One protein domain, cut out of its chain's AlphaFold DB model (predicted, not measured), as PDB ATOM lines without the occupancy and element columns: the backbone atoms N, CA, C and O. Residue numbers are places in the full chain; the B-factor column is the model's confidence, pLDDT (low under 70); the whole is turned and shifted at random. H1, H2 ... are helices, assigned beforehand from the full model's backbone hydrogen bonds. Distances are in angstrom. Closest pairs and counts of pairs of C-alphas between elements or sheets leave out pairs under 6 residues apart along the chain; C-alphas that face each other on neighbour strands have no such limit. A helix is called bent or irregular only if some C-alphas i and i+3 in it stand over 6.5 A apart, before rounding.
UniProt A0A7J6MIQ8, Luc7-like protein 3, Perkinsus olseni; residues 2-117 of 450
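AT A GLANCE: This is residues 2 to 117 of the 450 residues of the protein "Luc7-like protein 3" of Perkinsus olseni (UniProt A0A7J6MIQ8). Picture a loose, flat V: the long helix H7 makes one arm, H1 and H6, set nearly end to end, make the other, and residues 77 to 81 turn the corner. The short helix H4 fills the angle between the arms, with H5 beyond it; H2 and H3 lie outward from the H1 arm, and the last part of H7, residues 107 to 117, sticks out. The printed part has 116 residues, with seven named helices, H1 to H7 in that order, and no named strand; its class is all helix. The whole is loose, with a radius of gyration of the C-alphas of 18.0 A, and spans 64 by 40 by 18 A.

HOW THE PARTS SIT: Begin with H7, residues 82 to 117. With its residues 88 to 95 alone it touches H4, residues 41 to 45; look at the closest C-alphas, those of Tyr 91 and Pro 41, 5.6 A apart. From H4 go to H6, residues 69 to 76: they touch, the closest C-alphas being those of Leu 44 and Lys 72, 5.1 A apart. H6 also touches H1, residues 2 to 12, where the closest C-alphas, those of Tyr 70 and Leu 11, are 5.1 A apart; they run the same way at a shallow tilt of 10 degrees. H5, residues 49 to 52, is close to H7 but not clearly touching it, with the closest C-alphas, Pro 49 and Cys 99, at 7.8 A. H2, residues 14 to 17, is close to H1 but not clearly touching it: the closest C-alphas, those of Asp 9 and Arg 16, are 7.2 A apart. H3, residues 20 to 25, is close to H2 but not clearly touching it, with the closest C-alphas, Asp 15 and Lys 23, at 6.3 A. H6 and H7 are apart, as are H1 and H7. In H1, H3, H4, H6 and H7 every O i to N i+4 pair is within hydrogen-bond range; H2 and H5 are too short for such a pair, and their single O i to N i+3 pair is within range in H5 but not in H2.

IN THESE COORDINATES: Find C-alpha 82 at (25.983, 96.752, 22.433); from there H7 runs 51.4 A to C-alpha 117 at (-20.845, 117.642, 26.391). H1 starts from C-alpha 2 at (3.332, 96.298, -10.564) and is 15.0 A long; H6 is 10.5 A, H3 8.9 A, H4 6.5 A and H5 5.4 A. H2 is irregular: its C-alphas 14 and 17 are 7.6 A apart.

THE WHOLE: The C-alphas farthest apart, those of Ala 21 and Val 117, are 65.0 A apart. The printed part has no cut. The links H3 to H4 and H5 to H6 are long, with 15 and 16 residues. Residues 77 to 82 and 107 to 117 stand free. The mean pLDDT of the printed part is 84.3; look for values under 70 at residues 22 to 30.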
ATOM      1  N   GLU A   2       2.512  95.454 -11.455       77.62
ATOM      2  CA  GLU A   2       3.332  96.298 -10.564       77.62
ATOM      3  C   GLU A   2       3.019  96.128  -9.069       77.62
ATOM      4  O   GLU A   2       3.945  96.061  -8.271       77.62
ATOM      5  N   GLU A   3       1.754  95.938  -8.686       82.81
ATOM      6  CA  GLU A   3       1.370  95.680  -7.285       82.81
ATOM      7  C   GLU A   3       1.970  94.376  -6.739       82.81
ATOM      8  O   GLU A   3       2.517  94.345  -5.638       82.81
ATOM      9  N   ALA A   4       1.950  93.306  -7.542       84.31
ATOM     10  CA  ALA A   4       2.577  92.035  -7.184       84.31
ATOM     11  C   ALA A   4       4.100  92.184  -7.029       84.31
ATOM     12  O   ALA A   4       4.696  91.611  -6.119       84.31
ATOM     13  N   ARG A   5       4.737  92.996  -7.884       82.12
ATOM     14  CA  ARG A   5       6.163  93.317  -7.763       82.12
ATOM     15  C   ARG A   5       6.452  94.097  -6.478       82.12
ATOM     16  O   ARG A   5       7.378  93.714  -5.767       82.12
ATOM     17  N   ALA A   6       5.657  95.119  -6.168       81.56
ATOM     18  CA  ALA A   6       5.812  95.945  -4.973       81.56
ATOM     19  C   ALA A   6       5.654  95.129  -3.681       81.56
ATOM     20  O   ALA A   6       6.499  95.228  -2.794       81.56
ATOM     21  N   LEU A   7       4.644  94.255  -3.607       83.56
ATOM     22  CA  LEU A   7       4.456  93.346  -2.473       83.56
ATOM     23  C   LEU A   7       5.655  92.408  -2.303       83.56
ATOM     24  O   LEU A   7       6.195  92.245  -1.212       83.56
ATOM     25  N   LEU A   8       6.118  91.816  -3.404       82.06
ATOM     26  CA  LEU A   8       7.299  90.970  -3.354       82.06
ATOM     27  C   LEU A   8       8.530  91.788  -2.918       82.06
ATOM     28  O   LEU A   8       9.389  91.259  -2.219       82.06
ATOM     29  N   ASP A   9       8.695  93.041  -3.373       82.25
ATOM     30  CA  ASP A   9       9.829  93.916  -2.999       82.25
ATOM     31  C   ASP A   9       9.802  94.241  -1.497       82.25
ATOM     32  O   ASP A   9      10.856  94.286  -0.866       82.25
ATOM     33  N   GLN A  10       8.614  94.380  -0.900       80.50
ATOM     34  CA  GLN A  10       8.461  94.516   0.551       80.50
ATOM     35  C   GLN A  10       8.917  93.265   1.312       80.50
ATOM     36  O   GLN A  10       9.530  93.403   2.369       80.50
ATOM     37  N   LEU A  11       8.663  92.072   0.763       81.62
ATOM     38  CA  LEU A  11       8.970  90.791   1.410       81.62
ATOM     39  C   LEU A  11      10.428  90.337   1.218       81.62
ATOM     40  O   LEU A  11      11.029  89.766   2.124       81.62
ATOM     41  N   MET A  12      11.006  90.583   0.039       77.81
ATOM     42  CA  MET A  12      12.294  90.003  -0.385       77.81
ATOM     43  C   MET A  12      13.394  91.045  -0.652       77.81
ATOM     44  O   MET A  12      14.504  90.669  -1.034       77.81
ATOM     45  N   GLY A  13      13.091  92.337  -0.486       76.81
ATOM     46  CA  GLY A  13      13.977  93.453  -0.818       76.81
ATOM     47  C   GLY A  13      13.904  93.856  -2.293       76.81
ATOM     48  O   GLY A  13      13.567  93.045  -3.166       76.81
ATOM     49  N   ARG A  14      14.241  95.116  -2.591       75.44
ATOM     50  CA  ARG A  14      14.206  95.665  -3.962       75.44
ATOM     51  C   ARG A  14      15.261  95.032  -4.855       75.44
ATOM     52  O   ARG A  14      15.048  94.842  -6.054       75.44
ATOM     53  N   ASP A  15      16.373  94.622  -4.258       74.94
ATOM     54  CA  ASP A  15      17.458  93.965  -4.969       74.94
ATOM     55  C   ASP A  15      17.207  92.483  -5.270       74.94
ATOM     56  O   ASP A  15      18.131  91.805  -5.722       74.94
ATOM     57  N   ARG A  16      15.993  91.933  -5.080       73.38
ATOM     58  CA  ARG A  16      15.710  90.501  -5.333       73.38
ATOM     59  C   ARG A  16      16.241  90.045  -6.704       73.38
ATOM     60  O   ARG A  16      16.909  89.011  -6.792       73.38
ATOM     61  N   ASN A  17      15.971  90.848  -7.737       78.50
ATOM     62  CA  ASN A  17      16.249  90.558  -9.147       78.50
ATOM     63  C   ASN A  17      17.649  91.024  -9.571       78.50
ATOM     64  O   ASN A  17      18.059  90.789 -10.707       78.50
ATOM     65  N   ALA A  18      18.384  91.695  -8.681       77.38
ATOM     66  CA  ALA A  18      19.732  92.150  -8.961       77.38
ATOM     67  C   ALA A  18      20.710  90.963  -8.977       77.38
ATOM     68  O   ALA A  18      20.599  90.005  -8.202       77.38
ATOM     69  N   THR A  19      21.703  91.031  -9.861       78.38
ATOM     70  CA  THR A  19      22.783  90.038  -9.925       78.38
ATOM     71  C   THR A  19      23.600  90.049  -8.630       78.38
ATOM     72  O   THR A  19      23.652  91.058  -7.928       78.38
ATOM     73  N   ALA A  20      24.278  88.947  -8.288       70.12
ATOM     74  CA  ALA A  20      25.071  88.859  -7.053       70.12
ATOM     75  C   ALA A  20      26.130  89.981  -6.936       70.12
ATOM     76  O   ALA A  20      26.344  90.530  -5.852       70.12
ATOM     77  N   ALA A  21      26.724  90.385  -8.065       70.00
ATOM     78  CA  ALA A  21      27.641  91.519  -8.141       70.00
ATOM     79  C   ALA A  21      26.943  92.860  -7.836       70.00
ATOM     80  O   ALA A  21      27.482  93.668  -7.080       70.00
ATOM     81  N   ALA A  22      25.728  93.082  -8.348       69.50
ATOM     82  CA  ALA A  22      24.932  94.273  -8.045       69.50
ATOM     83  C   ALA A  22      24.444  94.291  -6.582       69.50
ATOM     84  O   ALA A  22      24.598  95.305  -5.902       69.50
ATOM     85  N   LYS A  23      24.004  93.145  -6.041       66.12
ATOM     86  CA  LYS A  23      23.636  92.969  -4.619       66.12
ATOM     87  C   LYS A  23      24.785  93.291  -3.662       66.12
ATOM     88  O   LYS A  23      24.558  93.795  -2.568       66.12
ATOM     89  N   SER A  24      26.027  92.982  -4.043       60.91
ATOM     90  CA  SER A  24      27.210  93.283  -3.219       60.91
ATOM     91  C   SER A  24      27.532  94.781  -3.144       60.91
ATOM     92  O   SER A  24      28.051  95.251  -2.135       60.91
ATOM     93  N   LYS A  25      27.188  95.540  -4.191       61.94
ATOM     94  CA  LYS A  25      27.450  96.983  -4.291       61.94
ATOM     95  C   LYS A  25      26.281  97.838  -3.809       61.94
ATOM     96  O   LYS A  25      26.502  99.013  -3.512       61.94
ATOM     97  N   SER A  26      25.091  97.259  -3.708       63.69
ATOM     98  CA  SER A  26      23.875  97.959  -3.319       63.69
ATOM     99  C   SER A  26      23.975  98.660  -1.961       63.69
ATOM    100  O   SER A  26      24.536  98.132  -0.992       63.69
ATOM    101  N   SER A  27      23.358  99.842  -1.905       63.19
ATOM    102  CA  SER A  27      23.102 100.604  -0.682       63.19
ATOM    103  C   SER A  27      22.283  99.800   0.336       63.19
ATOM    104  O   SER A  27      22.482  99.964   1.535       63.19
ATOM    105  N   GLU A  28      21.430  98.879  -0.123       63.50
ATOM    106  CA  GLU A  28      20.563  98.044   0.719       63.50
ATOM    107  C   GLU A  28      21.398  97.063   1.567       63.50
ATOM    108  O   GLU A  28      21.037  96.734   2.693       63.50
ATOM    109  N   ARG A  29      22.580  96.623   1.098       63.75
ATOM    110  CA  ARG A  29      23.453  95.699   1.851       63.75
ATOM    111  C   ARG A  29      24.387  96.399   2.845       63.75
ATOM    112  O   ARG A  29      24.778  95.770   3.824       63.75
ATOM    113  N   ARG A  30      24.709  97.679   2.623       66.88
ATOM    114  CA  ARG A  30      25.640  98.491   3.434       66.88
ATOM    115  C   ARG A  30      24.918  99.618   4.185       66.88
ATOM    116  O   ARG A  30      25.352 100.766   4.159       66.88
ATOM    117  N   ILE A  31      23.800  99.296   4.834       76.88
ATOM    118  CA  ILE A  31      23.039 100.272   5.621       76.88
ATOM    119  C   ILE A  31      23.775 100.530   6.938       76.88
ATOM    120  O   ILE A  31      23.982  99.612   7.729       76.88
ATOM    121  N   ASN A  32      24.138 101.789   7.191       80.06
ATOM    122  CA  ASN A  32      24.547 102.219   8.523       80.06
ATOM    123  C   ASN A  32      23.303 102.554   9.350       80.06
ATOM    124  O   ASN A  32      22.702 103.618   9.200       80.06
ATOM    125  N   TRP A  33      22.932 101.648  10.248       81.31
ATOM    126  CA  TRP A  33      21.726 101.757  11.065       81.31
ATOM    127  C   TRP A  33      21.726 102.917  12.060       81.31
ATOM    128  O   TRP A  33      20.662 103.245  12.568       81.31
ATOM    129  N   LEU A  34      22.866 103.557  12.328       79.00
ATOM    130  CA  LEU A  34      22.954 104.683  13.259       79.00
ATOM    131  C   LEU A  34      22.635 106.031  12.585       79.00
ATOM    132  O   LEU A  34      22.154 106.956  13.247       79.00
ATOM    133  N   THR A  35      22.893 106.137  11.275       80.12
ATOM    134  CA  THR A  35      22.776 107.379  10.486       80.12
ATOM    135  C   THR A  35      21.785 107.287   9.326       80.12
ATOM    136  O   THR A  35      21.652 108.243   8.566       80.12
ATOM    137  N   GLN A  36      21.117 106.149   9.142       80.12
ATOM    138  CA  GLN A  36      20.174 105.972   8.042       80.12
ATOM    139  C   GLN A  36      18.919 106.842   8.213       80.12
ATOM    140  O   GLN A  36      18.326 106.899   9.291       80.12
ATOM    141  N   ASP A  37      18.531 107.523   7.130       81.81
ATOM    142  CA  ASP A  37      17.341 108.386   7.074       81.81
ATOM    143  C   ASP A  37      16.249 107.849   6.133       81.81
ATOM    144  O   ASP A  37      15.109 108.302   6.178       81.81
ATOM    145  N   GLN A  38      16.587 106.845   5.316       83.50
ATOM    146  CA  GLN A  38      15.694 106.266   4.309       83.50
ATOM    147  C   GLN A  38      14.562 105.450   4.945       83.50
ATOM    148  O   GLN A  38      13.409 105.573   4.530       83.50
ATOM    149  N   TYR A  39      14.860 104.652   5.977       87.19
ATOM    150  CA  TYR A  39      13.877 103.785   6.623       87.19
ATOM    151  C   TYR A  39      13.325 104.413   7.893       87.19
ATOM    152  O   TYR A  39      14.023 105.105   8.639       87.19
ATOM    153  N   CYS A  40      12.051 104.147   8.168       91.00
ATOM    154  CA  CYS A  40      11.390 104.690   9.344       91.00
ATOM    155  C   CYS A  40      11.937 104.071  10.642       91.00
ATOM    156  O   CYS A  40      11.732 102.878  10.872       91.00
ATOM    157  N   PRO A  41      12.553 104.865  11.544       89.69
ATOM    158  CA  PRO A  41      13.056 104.354  12.818       89.69
ATOM    159  C   PRO A  41      11.965 103.728  13.690       89.69
ATOM    160  O   PRO A  41      12.203 102.736  14.368       89.69
ATOM    161  N   TYR A  42      10.756 104.295  13.645       92.19
ATOM    162  CA  TYR A  42       9.613 103.841  14.435       92.19
ATOM    163  C   TYR A  42       9.138 102.451  13.997       92.19
ATOM    164  O   TYR A  42       8.911 101.579  14.829       92.19
ATOM    165  N   TYR A  43       9.054 102.230  12.680       91.69
ATOM    166  CA  TYR A  43       8.639 100.950  12.101       91.69
ATOM    167  C   TYR A  43       9.648  99.825  12.372       91.69
ATOM    168  O   TYR A  43       9.246  98.681  12.581       91.69
ATOM    169  N   LEU A  44      10.948 100.153  12.389       89.69
ATOM    170  CA  LEU A  44      12.010  99.189  12.695       89.69
ATOM    171  C   LEU A  44      11.937  98.682  14.137       89.69
ATOM    172  O   LEU A  44      12.139  97.497  14.362       89.69
ATOM    173  N   VAL A  45      11.636  99.558  15.097       89.69
ATOM    174  CA  VAL A  45      11.558  99.184  16.518       89.69
ATOM    175  C   VAL A  45      10.250  98.473  16.849       89.69
ATOM    176  O   VAL A  45      10.267  97.415  17.467       89.69
ATOM    177  N   ASP A  46       9.114  99.052  16.459       89.94
ATOM    178  CA  ASP A  46       7.800  98.491  16.778       89.94
ATOM    179  C   ASP A  46       6.798  98.822  15.667       89.94
ATOM    180  O   ASP A  46       6.567  98.006  14.766       89.94
ATOM    181  N   PHE A  47       6.258 100.045  15.677       91.50
ATOM    182  CA  PHE A  47       5.296 100.532  14.694       91.50
ATOM    183  C   PHE A  47       5.503 102.012  14.367       91.50
ATOM    184  O   PHE A  47       6.029 102.785  15.164       91.50
ATOM    185  N   CYS A  48       5.013 102.439  13.203       92.12
ATOM    186  CA  CYS A  48       4.989 103.849  12.827       92.12
ATOM    187  C   CYS A  48       3.614 104.475  13.106       92.12
ATOM    188  O   CYS A  48       2.642 104.049  12.480       92.12
ATOM    189  N   PRO A  49       3.498 105.517  13.955       90.50
ATOM    190  CA  PRO A  49       2.195 106.108  14.281       90.50
ATOM    191  C   PRO A  49       1.422 106.676  13.078       90.50
ATOM    192  O   PRO A  49       0.194 106.687  13.099       90.50
ATOM    193  N   ASN A  50       2.110 107.079  12.003       88.50
ATOM    194  CA  ASN A  50       1.470 107.554  10.766       88.50
ATOM    195  C   ASN A  50       0.692 106.451  10.029       88.50
ATOM    196  O   ASN A  50      -0.275 106.738   9.326       88.50
ATOM    197  N   GLU A  51       1.090 105.186  10.194       89.56
ATOM    198  CA  GLU A  51       0.453 104.045   9.528       89.56
ATOM    199  C   GLU A  51      -0.797 103.552  10.273       89.56
ATOM    200  O   GLU A  51      -1.727 103.043   9.649       89.56
ATOM    201  N   LEU A  52      -0.892 103.770  11.593       89.81
ATOM    202  CA  LEU A  52      -2.061 103.327  12.371       89.81
ATOM    203  C   LEU A  52      -3.356 104.033  11.976       89.81
ATOM    204  O   LEU A  52      -4.440 103.467  12.106       89.81
ATOM    205  N   PHE A  53      -3.251 105.275  11.512       89.88
ATOM    206  CA  PHE A  53      -4.403 106.134  11.266       89.88
ATOM    207  C   PHE A  53      -4.760 106.272   9.785       89.88
ATOM    208  O   PHE A  53      -5.543 107.161   9.442       89.88
ATOM    209  N   VAL A  54      -4.243 105.400   8.909       87.81
ATOM    210  CA  VAL A  54      -4.568 105.401   7.471       87.81
ATOM    211  C   VAL A  54      -6.082 105.283   7.271       87.81
ATOM    212  O   VAL A  54      -6.739 104.412   7.847       87.81
ATOM    213  N   ASN A  55      -6.638 106.176   6.447       86.94
ATOM    214  CA  ASN A  55      -8.077 106.306   6.178       86.94
ATOM    215  C   ASN A  55      -8.928 106.656   7.411       86.94
ATOM    216  O   ASN A  55     -10.104 106.306   7.480       86.94
ATOM    217  N   THR A  56      -8.357 107.348   8.400       86.88
ATOM    218  CA  THR A  56      -9.109 107.840   9.562       86.88
ATOM    219  C   THR A  56      -9.028 109.361   9.682       86.88
ATOM    220  O   THR A  56      -8.123 109.997   9.156       86.88
ATOM    221  N   ARG A  57      -9.937 109.971  10.455       81.88
ATOM    222  CA  ARG A  57      -9.896 111.422  10.742       81.88
ATOM    223  C   ARG A  57      -8.654 111.879  11.522       81.88
ATOM    224  O   ARG A  57      -8.429 113.073  11.638       81.88
ATOM    225  N   ALA A  58      -7.891 110.945  12.094       82.06
ATOM    226  CA  ALA A  58      -6.644 111.219  12.807       82.06
ATOM    227  C   ALA A  58      -5.410 111.021  11.903       82.06
ATOM    228  O   ALA A  58      -4.289 110.954  12.396       82.06
ATOM    229  N   TYR A  59      -5.615 110.879  10.589       85.56
ATOM    230  CA  TYR A  59      -4.543 110.687   9.626       85.56
ATOM    231  C   TYR A  59      -3.677 111.945   9.503       85.56
ATOM    232  O   TYR A  59      -4.187 113.033   9.246       85.56
ATOM    233  N   MET A  60      -2.365 111.779   9.661       78.81
ATOM    234  CA  MET A  60      -1.377 112.867   9.614       78.81
ATOM    235  C   MET A  60      -0.615 112.932   8.282       78.81
ATOM    236  O   MET A  60       0.309 113.728   8.143       78.81
ATOM    237  N   GLY A  61      -0.997 112.105   7.306       84.94
ATOM    238  CA  GLY A  61      -0.273 111.937   6.049       84.94
ATOM    239  C   GLY A  61       0.515 110.629   5.989       84.94
ATOM    240  O   GLY A  61       0.619 109.883   6.966       84.94
ATOM    241  N   SER A  62       1.040 110.327   4.804       84.88
ATOM    242  CA  SER A  62       1.915 109.177   4.601       84.88
ATOM    243  C   SER A  62       3.245 109.408   5.313       84.88
ATOM    244  O   SER A  62       3.708 110.538   5.472       84.88
ATOM    245  N   CYS A  63       3.875 108.327   5.771       88.31
ATOM    246  CA  CYS A  63       5.215 108.438   6.326       88.31
ATOM    247  C   CYS A  63       6.186 108.884   5.225       88.31
ATOM    248  O   CYS A  63       6.226 108.277   4.159       88.31
ATOM    249  N   GLY A  64       6.993 109.916   5.491       83.75
ATOM    250  CA  GLY A  64       8.052 110.356   4.573       83.75
ATOM    251  C   GLY A  64       9.258 109.410   4.513       83.75
ATOM    252  O   GLY A  64      10.203 109.679   3.781       83.75
ATOM    253  N   LYS A  65       9.240 108.327   5.296       88.12
ATOM    254  CA  LYS A  65      10.286 107.305   5.361       88.12
ATOM    255  C   LYS A  65       9.721 105.956   4.954       88.12
ATOM    256  O   LYS A  65       8.540 105.675   5.161       88.12
ATOM    257  N   GLU A  66      10.579 105.102   4.427       85.62
ATOM    258  CA  GLU A  66      10.171 103.823   3.866       85.62
ATOM    259  C   GLU A  66       9.866 102.793   4.959       85.62
ATOM    260  O   GLU A  66      10.638 102.610   5.907       85.62
ATOM    261  N   HIS A  67       8.725 102.114   4.819       87.25
ATOM    262  CA  HIS A  67       8.342 100.957   5.626       87.25
ATOM    263  C   HIS A  67       8.513  99.707   4.762       87.25
ATOM    264  O   HIS A  67       7.829  99.535   3.751       87.25
ATOM    265  N   CYS A  68       9.465  98.855   5.130       84.94
ATOM    266  CA  CYS A  68       9.795  97.645   4.389       84.94
ATOM    267  C   CYS A  68      10.001  96.496   5.376       84.94
ATOM    268  O   CYS A  68      10.886  96.561   6.235       84.94
ATOM    269  N   GLU A  69       9.191  95.447   5.241       85.88
ATOM    270  CA  GLU A  69       9.200  94.286   6.134       85.88
ATOM    271  C   GLU A  69      10.531  93.526   6.056       85.88
ATOM    272  O   GLU A  69      11.125  93.207   7.084       85.88
ATOM    273  N   TYR A  70      11.081  93.364   4.851       85.50
ATOM    274  CA  TYR A  70      12.412  92.792   4.642       85.50
ATOM    275  C   TYR A  70      13.511  93.542   5.410       85.50
ATOM    276  O   TYR A  70      14.407  92.932   5.997       85.50
ATOM    277  N   THR A  71      13.448  94.876   5.433       84.56
ATOM    278  CA  THR A  71      14.457  95.693   6.124       84.56
ATOM    279  C   THR A  71      14.329  95.564   7.640       84.56
ATOM    280  O   THR A  71      15.347  95.457   8.322       84.56
ATOM    281  N   LYS A  72      13.094  95.505   8.159       87.38
ATOM    282  CA  LYS A  72      12.828  95.219   9.575       87.38
ATOM    283  C   LYS A  72      13.384  93.853   9.975       87.38
ATOM    284  O   LYS A  72      14.176  93.768  10.903       87.38
ATOM    285  N   PHE A  73      13.100  92.819   9.186       86.62
ATOM    286  CA  PHE A  73      13.634  91.478   9.415       86.62
ATOM    287  C   PHE A  73      15.170  91.447   9.441       86.62
ATOM    288  O   PHE A  73      15.774  90.807  10.299       86.62
ATOM    289  N   ARG A  74      15.833  92.178   8.538       84.69
ATOM    290  CA  ARG A  74      17.301  92.299   8.542       84.69
ATOM    291  C   ARG A  74      17.849  93.041   9.754       84.69
ATOM    292  O   ARG A  74      18.934  92.701  10.219       84.69
ATOM    293  N   PHE A  75      17.136  94.055  10.229       85.94
ATOM    294  CA  PHE A  75      17.485  94.765  11.454       85.94
ATOM    295  C   PHE A  75      17.372  93.837  12.671       85.94
ATOM    296  O   PHE A  75      18.291  93.778  13.490       85.94
ATOM    297  N   ASP A  76      16.308  93.036  12.730       86.81
ATOM    298  CA  ASP A  76      16.078  92.065  13.799       86.81
ATOM    299  C   ASP A  76      17.126  90.942  13.803       86.81
ATOM    300  O   ASP A  76      17.544  90.509  14.874       86.81
ATOM    301  N   GLN A  77      17.616  90.531  12.627       85.69
ATOM    302  CA  GLN A  77      18.679  89.528  12.474       85.69
ATOM    303  C   GLN A  77      20.091  90.005  12.828       85.69
ATOM    304  O   GLN A  77      21.004  89.179  12.873       85.69
ATOM    305  N   MET A  78      20.321  91.304  13.042       80.94
ATOM    306  CA  MET A  78      21.642  91.755  13.483       80.94
ATOM    307  C   MET A  78      22.018  91.110  14.816       80.94
ATOM    308  O   MET A  78      21.154  90.927  15.675       80.94
ATOM    309  N   GLU A  79      23.304  90.812  14.998       80.38
ATOM    310  CA  GLU A  79      23.811  90.268  16.254       80.38
ATOM    311  C   GLU A  79      23.409  91.163  17.430       80.38
ATOM    312  O   GLU A  79      23.493  92.396  17.365       80.38
ATOM    313  N   ASP A  80      22.957  90.529  18.511       77.56
ATOM    314  CA  ASP A  80      22.546  91.202  19.740       77.56
ATOM    315  C   ASP A  80      23.776  91.708  20.503       77.56
ATOM    316  O   ASP A  80      24.189  91.176  21.533       77.56
ATOM    317  N   GLY A  81      24.389  92.752  19.954       84.00
ATOM    318  CA  GLY A  81      25.522  93.464  20.524       84.00
ATOM    319  C   GLY A  81      25.126  94.776  21.200       84.00
ATOM    320  O   GLY A  81      23.987  95.250  21.127       84.00
ATOM    321  N   ARG A  82      26.122  95.416  21.827       83.88
ATOM    322  CA  ARG A  82      25.983  96.752  22.433       83.88
ATOM    323  C   ARG A  82      25.496  97.789  21.414       83.88
ATOM    324  O   ARG A  82      24.631  98.595  21.739       83.88
ATOM    325  N   GLU A  83      26.010  97.729  20.189       83.62
ATOM    326  CA  GLU A  83      25.671  98.670  19.117       83.62
ATOM    327  C   GLU A  83      24.192  98.581  18.718       83.62
ATOM    328  O   GLU A  83      23.510  99.603  18.645       83.62
ATOM    329  N   LYS A  84      23.654  97.364  18.544       86.62
ATOM    330  CA  LYS A  84      22.227  97.151  18.247       86.62
ATOM    331  C   LYS A  84      21.345  97.710  19.362       86.62
ATOM    332  O   LYS A  84      20.364  98.394  19.077       86.62
ATOM    333  N   ARG A  85      21.717  97.482  20.628       86.62
ATOM    334  CA  ARG A  85      20.990  98.036  21.782       86.62
ATOM    335  C   ARG A  85      20.988  99.564  21.771       86.62
ATOM    336  O   ARG A  85      19.933 100.151  21.978       86.62
ATOM    337  N   GLU A  86      22.123 100.197  21.488       87.81
ATOM    338  CA  GLU A  86      22.222 101.660  21.417       87.81
ATOM    339  C   GLU A  86      21.355 102.243  20.288       87.81
ATOM    340  O   GLU A  86      20.672 103.254  20.483       87.81
ATOM    341  N   ILE A  87      21.334 101.589  19.123       89.06
ATOM    342  CA  ILE A  87      20.470 101.977  18.000       89.06
ATOM    343  C   ILE A  87      18.994 101.876  18.401       89.06
ATOM    344  O   ILE A  87      18.241 102.834  18.204       89.06
ATOM    345  N   ILE A  88      18.589 100.744  18.987       90.50
ATOM    346  CA  ILE A  88      17.212 100.513  19.438       90.50
ATOM    347  C   ILE A  88      16.815 101.560  20.475       90.50
ATOM    348  O   ILE A  88      15.799 102.220  20.301       90.50
ATOM    349  N   ASP A  89      17.635 101.789  21.500       90.94
ATOM    350  CA  ASP A  89      17.327 102.758  22.553       90.94
ATOM    351  C   ASP A  89      17.218 104.187  21.995       90.94
ATOM    352  O   ASP A  89      16.354 104.960  22.417       90.94
ATOM    353  N   ARG A  90      18.049 104.562  21.010       90.62
ATOM    354  CA  ARG A  90      17.931 105.857  20.316       90.62
ATOM    355  C   ARG A  90      16.600 105.976  19.574       90.62
ATOM    356  O   ARG A  90      15.972 107.037  19.609       90.62
ATOM    357  N   TYR A  91      16.189 104.930  18.868       92.38
ATOM    358  CA  TYR A  91      14.948 104.922  18.094       92.38
ATOM    359  C   TYR A  91      13.705 104.856  18.976       92.38
ATOM    360  O   TYR A  91      12.758 105.602  18.737       92.38
ATOM    361  N   GLU A  92      13.742 104.072  20.044       93.38
ATOM    362  CA  GLU A  92      12.697 104.013  21.058       93.38
ATOM    363  C   GLU A  92      12.504 105.351  21.777       93.38
ATOM    364  O   GLU A  92      11.367 105.752  21.997       93.38
ATOM    365  N   ARG A  93      13.572 106.096  22.098       92.44
ATOM    366  CA  ARG A  93      13.424 107.450  22.674       92.44
ATOM    367  C   ARG A  93      12.728 108.408  21.714       92.44
ATOM    368  O   ARG A  93      11.880 109.190  22.137       92.44
ATOM    369  N   LYS A  94      13.073 108.350  20.422       92.25
ATOM    370  CA  LYS A  94      12.386 109.146  19.393       92.25
ATOM    371  C   LYS A  94      10.916 108.739  19.277       92.25
ATOM    372  O   LYS A  94      10.062 109.613  19.175       92.25
ATOM    373  N   LEU A  95      10.628 107.435  19.315       93.94
ATOM    374  CA  LEU A  95       9.264 106.910  19.291       93.94
ATOM    375  C   LEU A  95       8.472 107.390  20.507       93.94
ATOM    376  O   LEU A  95       7.381 107.922  20.338       93.94
ATOM    377  N   LEU A  96       9.045 107.275  21.709       94.44
ATOM    378  CA  LEU A  96       8.428 107.744  22.942       94.44
ATOM    379  C   LEU A  96       8.083 109.229  22.838       94.44
ATOM    380  O   LEU A  96       6.917 109.575  22.963       94.44
ATOM    381  N   SER A  97       9.056 110.086  22.520       94.38
ATOM    382  CA  SER A  97       8.827 111.533  22.390       94.38
ATOM    383  C   SER A  97       7.693 111.859  21.409       94.38
ATOM    384  O   SER A  97       6.863 112.732  21.674       94.38
ATOM    385  N   TYR A  98       7.607 111.120  20.299       93.06
ATOM    386  CA  TYR A  98       6.535 111.295  19.327       93.06
ATOM    387  C   TYR A  98       5.171 110.799  19.844       93.06
ATOM    388  O   TYR A  98       4.164 111.487  19.669       93.06
ATOM    389  N   CYS A  99       5.123 109.661  20.542       93.88
ATOM    390  CA  CYS A  99       3.912 109.169  21.205       93.88
ATOM    391  C   CYS A  99       3.422 110.134  22.295       93.88
ATOM    392  O   CYS A  99       2.227 110.399  22.377       93.88
ATOM    393  N   GLU A 100       4.321 110.716  23.090       93.81
ATOM    394  CA  GLU A 100       3.969 111.701  24.121       93.81
ATOM    395  C   GLU A 100       3.386 112.973  23.514       93.81
ATOM    396  O   GLU A 100       2.344 113.455  23.961       93.81
ATOM    397  N   TYR A 101       3.995 113.479  22.437       93.31
ATOM    398  CA  TYR A 101       3.420 114.583  21.676       93.31
ATOM    399  C   TYR A 101       1.985 114.254  21.235       93.31
ATOM    400  O   TYR A 101       1.066 115.036  21.480       93.31
ATOM    401  N   MET A 102       1.760 113.067  20.675       91.44
ATOM    402  CA  MET A 102       0.433 112.617  20.244       91.44
ATOM    403  C   MET A 102      -0.565 112.496  21.408       91.44
ATOM    404  O   MET A 102      -1.720 112.910  21.276       91.44
ATOM    405  N   GLU A 103      -0.128 111.999  22.567       93.38
ATOM    406  CA  GLU A 103      -0.944 111.927  23.783       93.38
ATOM    407  C   GLU A 103      -1.395 113.310  24.255       93.38
ATOM    408  O   GLU A 103      -2.555 113.466  24.636       93.38
ATOM    409  N   THR A 104      -0.530 114.329  24.188       93.56
ATOM    410  CA  THR A 104      -0.919 115.699  24.573       93.56
ATOM    411  C   THR A 104      -2.021 116.253  23.667       93.56
ATOM    412  O   THR A 104      -2.992 116.834  24.164       93.56
ATOM    413  N   GLN A 105      -1.931 116.012  22.353       92.31
ATOM    414  CA  GLN A 105      -2.954 116.424  21.387       92.31
ATOM    415  C   GLN A 105      -4.281 115.696  21.639       92.31
ATOM    416  O   GLN A 105      -5.350 116.316  21.663       92.31
ATOM    417  N   LEU A 106      -4.222 114.386  21.896       92.50
ATOM    418  CA  LEU A 106      -5.390 113.585  22.250       92.50
ATOM    419  C   LEU A 106      -6.021 114.057  23.569       92.50
ATOM    420  O   LEU A 106      -7.240 114.220  23.635       92.50
ATOM    421  N   ALA A 107      -5.223 114.324  24.601       93.88
ATOM    422  CA  ALA A 107      -5.709 114.809  25.889       93.88
ATOM    423  C   ALA A 107      -6.420 116.161  25.742       93.88
ATOM    424  O   ALA A 107      -7.497 116.361  26.309       93.88
ATOM    425  N   GLN A 108      -5.879 117.073  24.928       93.25
ATOM    426  CA  GLN A 108      -6.539 118.343  24.637       93.25
ATOM    427  C   GLN A 108      -7.863 118.141  23.887       93.25
ATOM    428  O   GLN A 108      -8.859 118.791  24.214       93.25
ATOM    429  N   LYS A 109      -7.907 117.217  22.918       91.62
ATOM    430  CA  LYS A 109      -9.141 116.848  22.209       91.62
ATOM    431  C   LYS A 109     -10.193 116.281  23.165       91.62
ATOM    432  O   LYS A 109     -11.341 116.716  23.105       91.62
ATOM    433  N   ILE A 110      -9.809 115.372  24.063       92.69
ATOM    434  CA  ILE A 110     -10.708 114.795  25.076       92.69
ATOM    435  C   ILE A 110     -11.254 115.895  25.982       92.69
ATOM    436  O   ILE A 110     -12.465 115.972  26.168       92.69
ATOM    437  N   ARG A 111     -10.398 116.790  26.492       92.69
ATOM    438  CA  ARG A 111     -10.834 117.915  27.338       92.69
ATOM    439  C   ARG A 111     -11.850 118.806  26.625       92.69
ATOM    440  O   ARG A 111     -12.889 119.107  27.196       92.69
ATOM    441  N   ARG A 112     -11.590 119.180  25.366       90.31
ATOM    442  CA  ARG A 112     -12.532 119.971  24.554       90.31
ATOM    443  C   ARG A 112     -13.846 119.230  24.315       90.31
ATOM    444  O   ARG A 112     -14.900 119.847  24.382       90.31
ATOM    445  N   GLY A 113     -13.787 117.925  24.047       88.00
ATOM    446  CA  GLY A 113     -14.976 117.088  23.897       88.00
ATOM    447  C   GLY A 113     -15.805 117.054  25.178       88.00
ATOM    448  O   GLY A 113     -16.993 117.343  25.140       88.00
ATOM    449  N   LYS A 114     -15.171 116.769  26.322       88.25
ATOM    450  CA  LYS A 114     -15.839 116.740  27.631       88.25
ATOM    451  C   LYS A 114     -16.448 118.093  27.989       88.25
ATOM    452  O   LYS A 114     -17.564 118.129  28.497       88.25
ATOM    453  N   ALA A 115     -15.751 119.188  27.681       86.75
ATOM    454  CA  ALA A 115     -16.276 120.535  27.864       86.75
ATOM    455  C   ALA A 115     -17.546 120.758  27.031       86.75
ATOM    456  O   ALA A 115     -18.540 121.182  27.595       86.75
ATOM    457  N   ARG A 116     -17.566 120.383  25.742       83.69
ATOM    458  CA  ARG A 116     -18.767 120.503  24.890       83.69
ATOM    459  C   ARG A 116     -19.965 119.743  25.452       83.69
ATOM    460  O   ARG A 116     -21.003 120.349  25.668       83.69
ATOM    461  N   VAL A 117     -19.775 118.468  25.799       80.75
ATOM    462  CA  VAL A 117     -20.845 117.642  26.391       80.75
ATOM    463  C   VAL A 117     -21.319 118.205  27.739       80.75
ATOM    464  O   VAL A 117     -22.448 117.968  28.144       80.75
TER     465      VAL A 117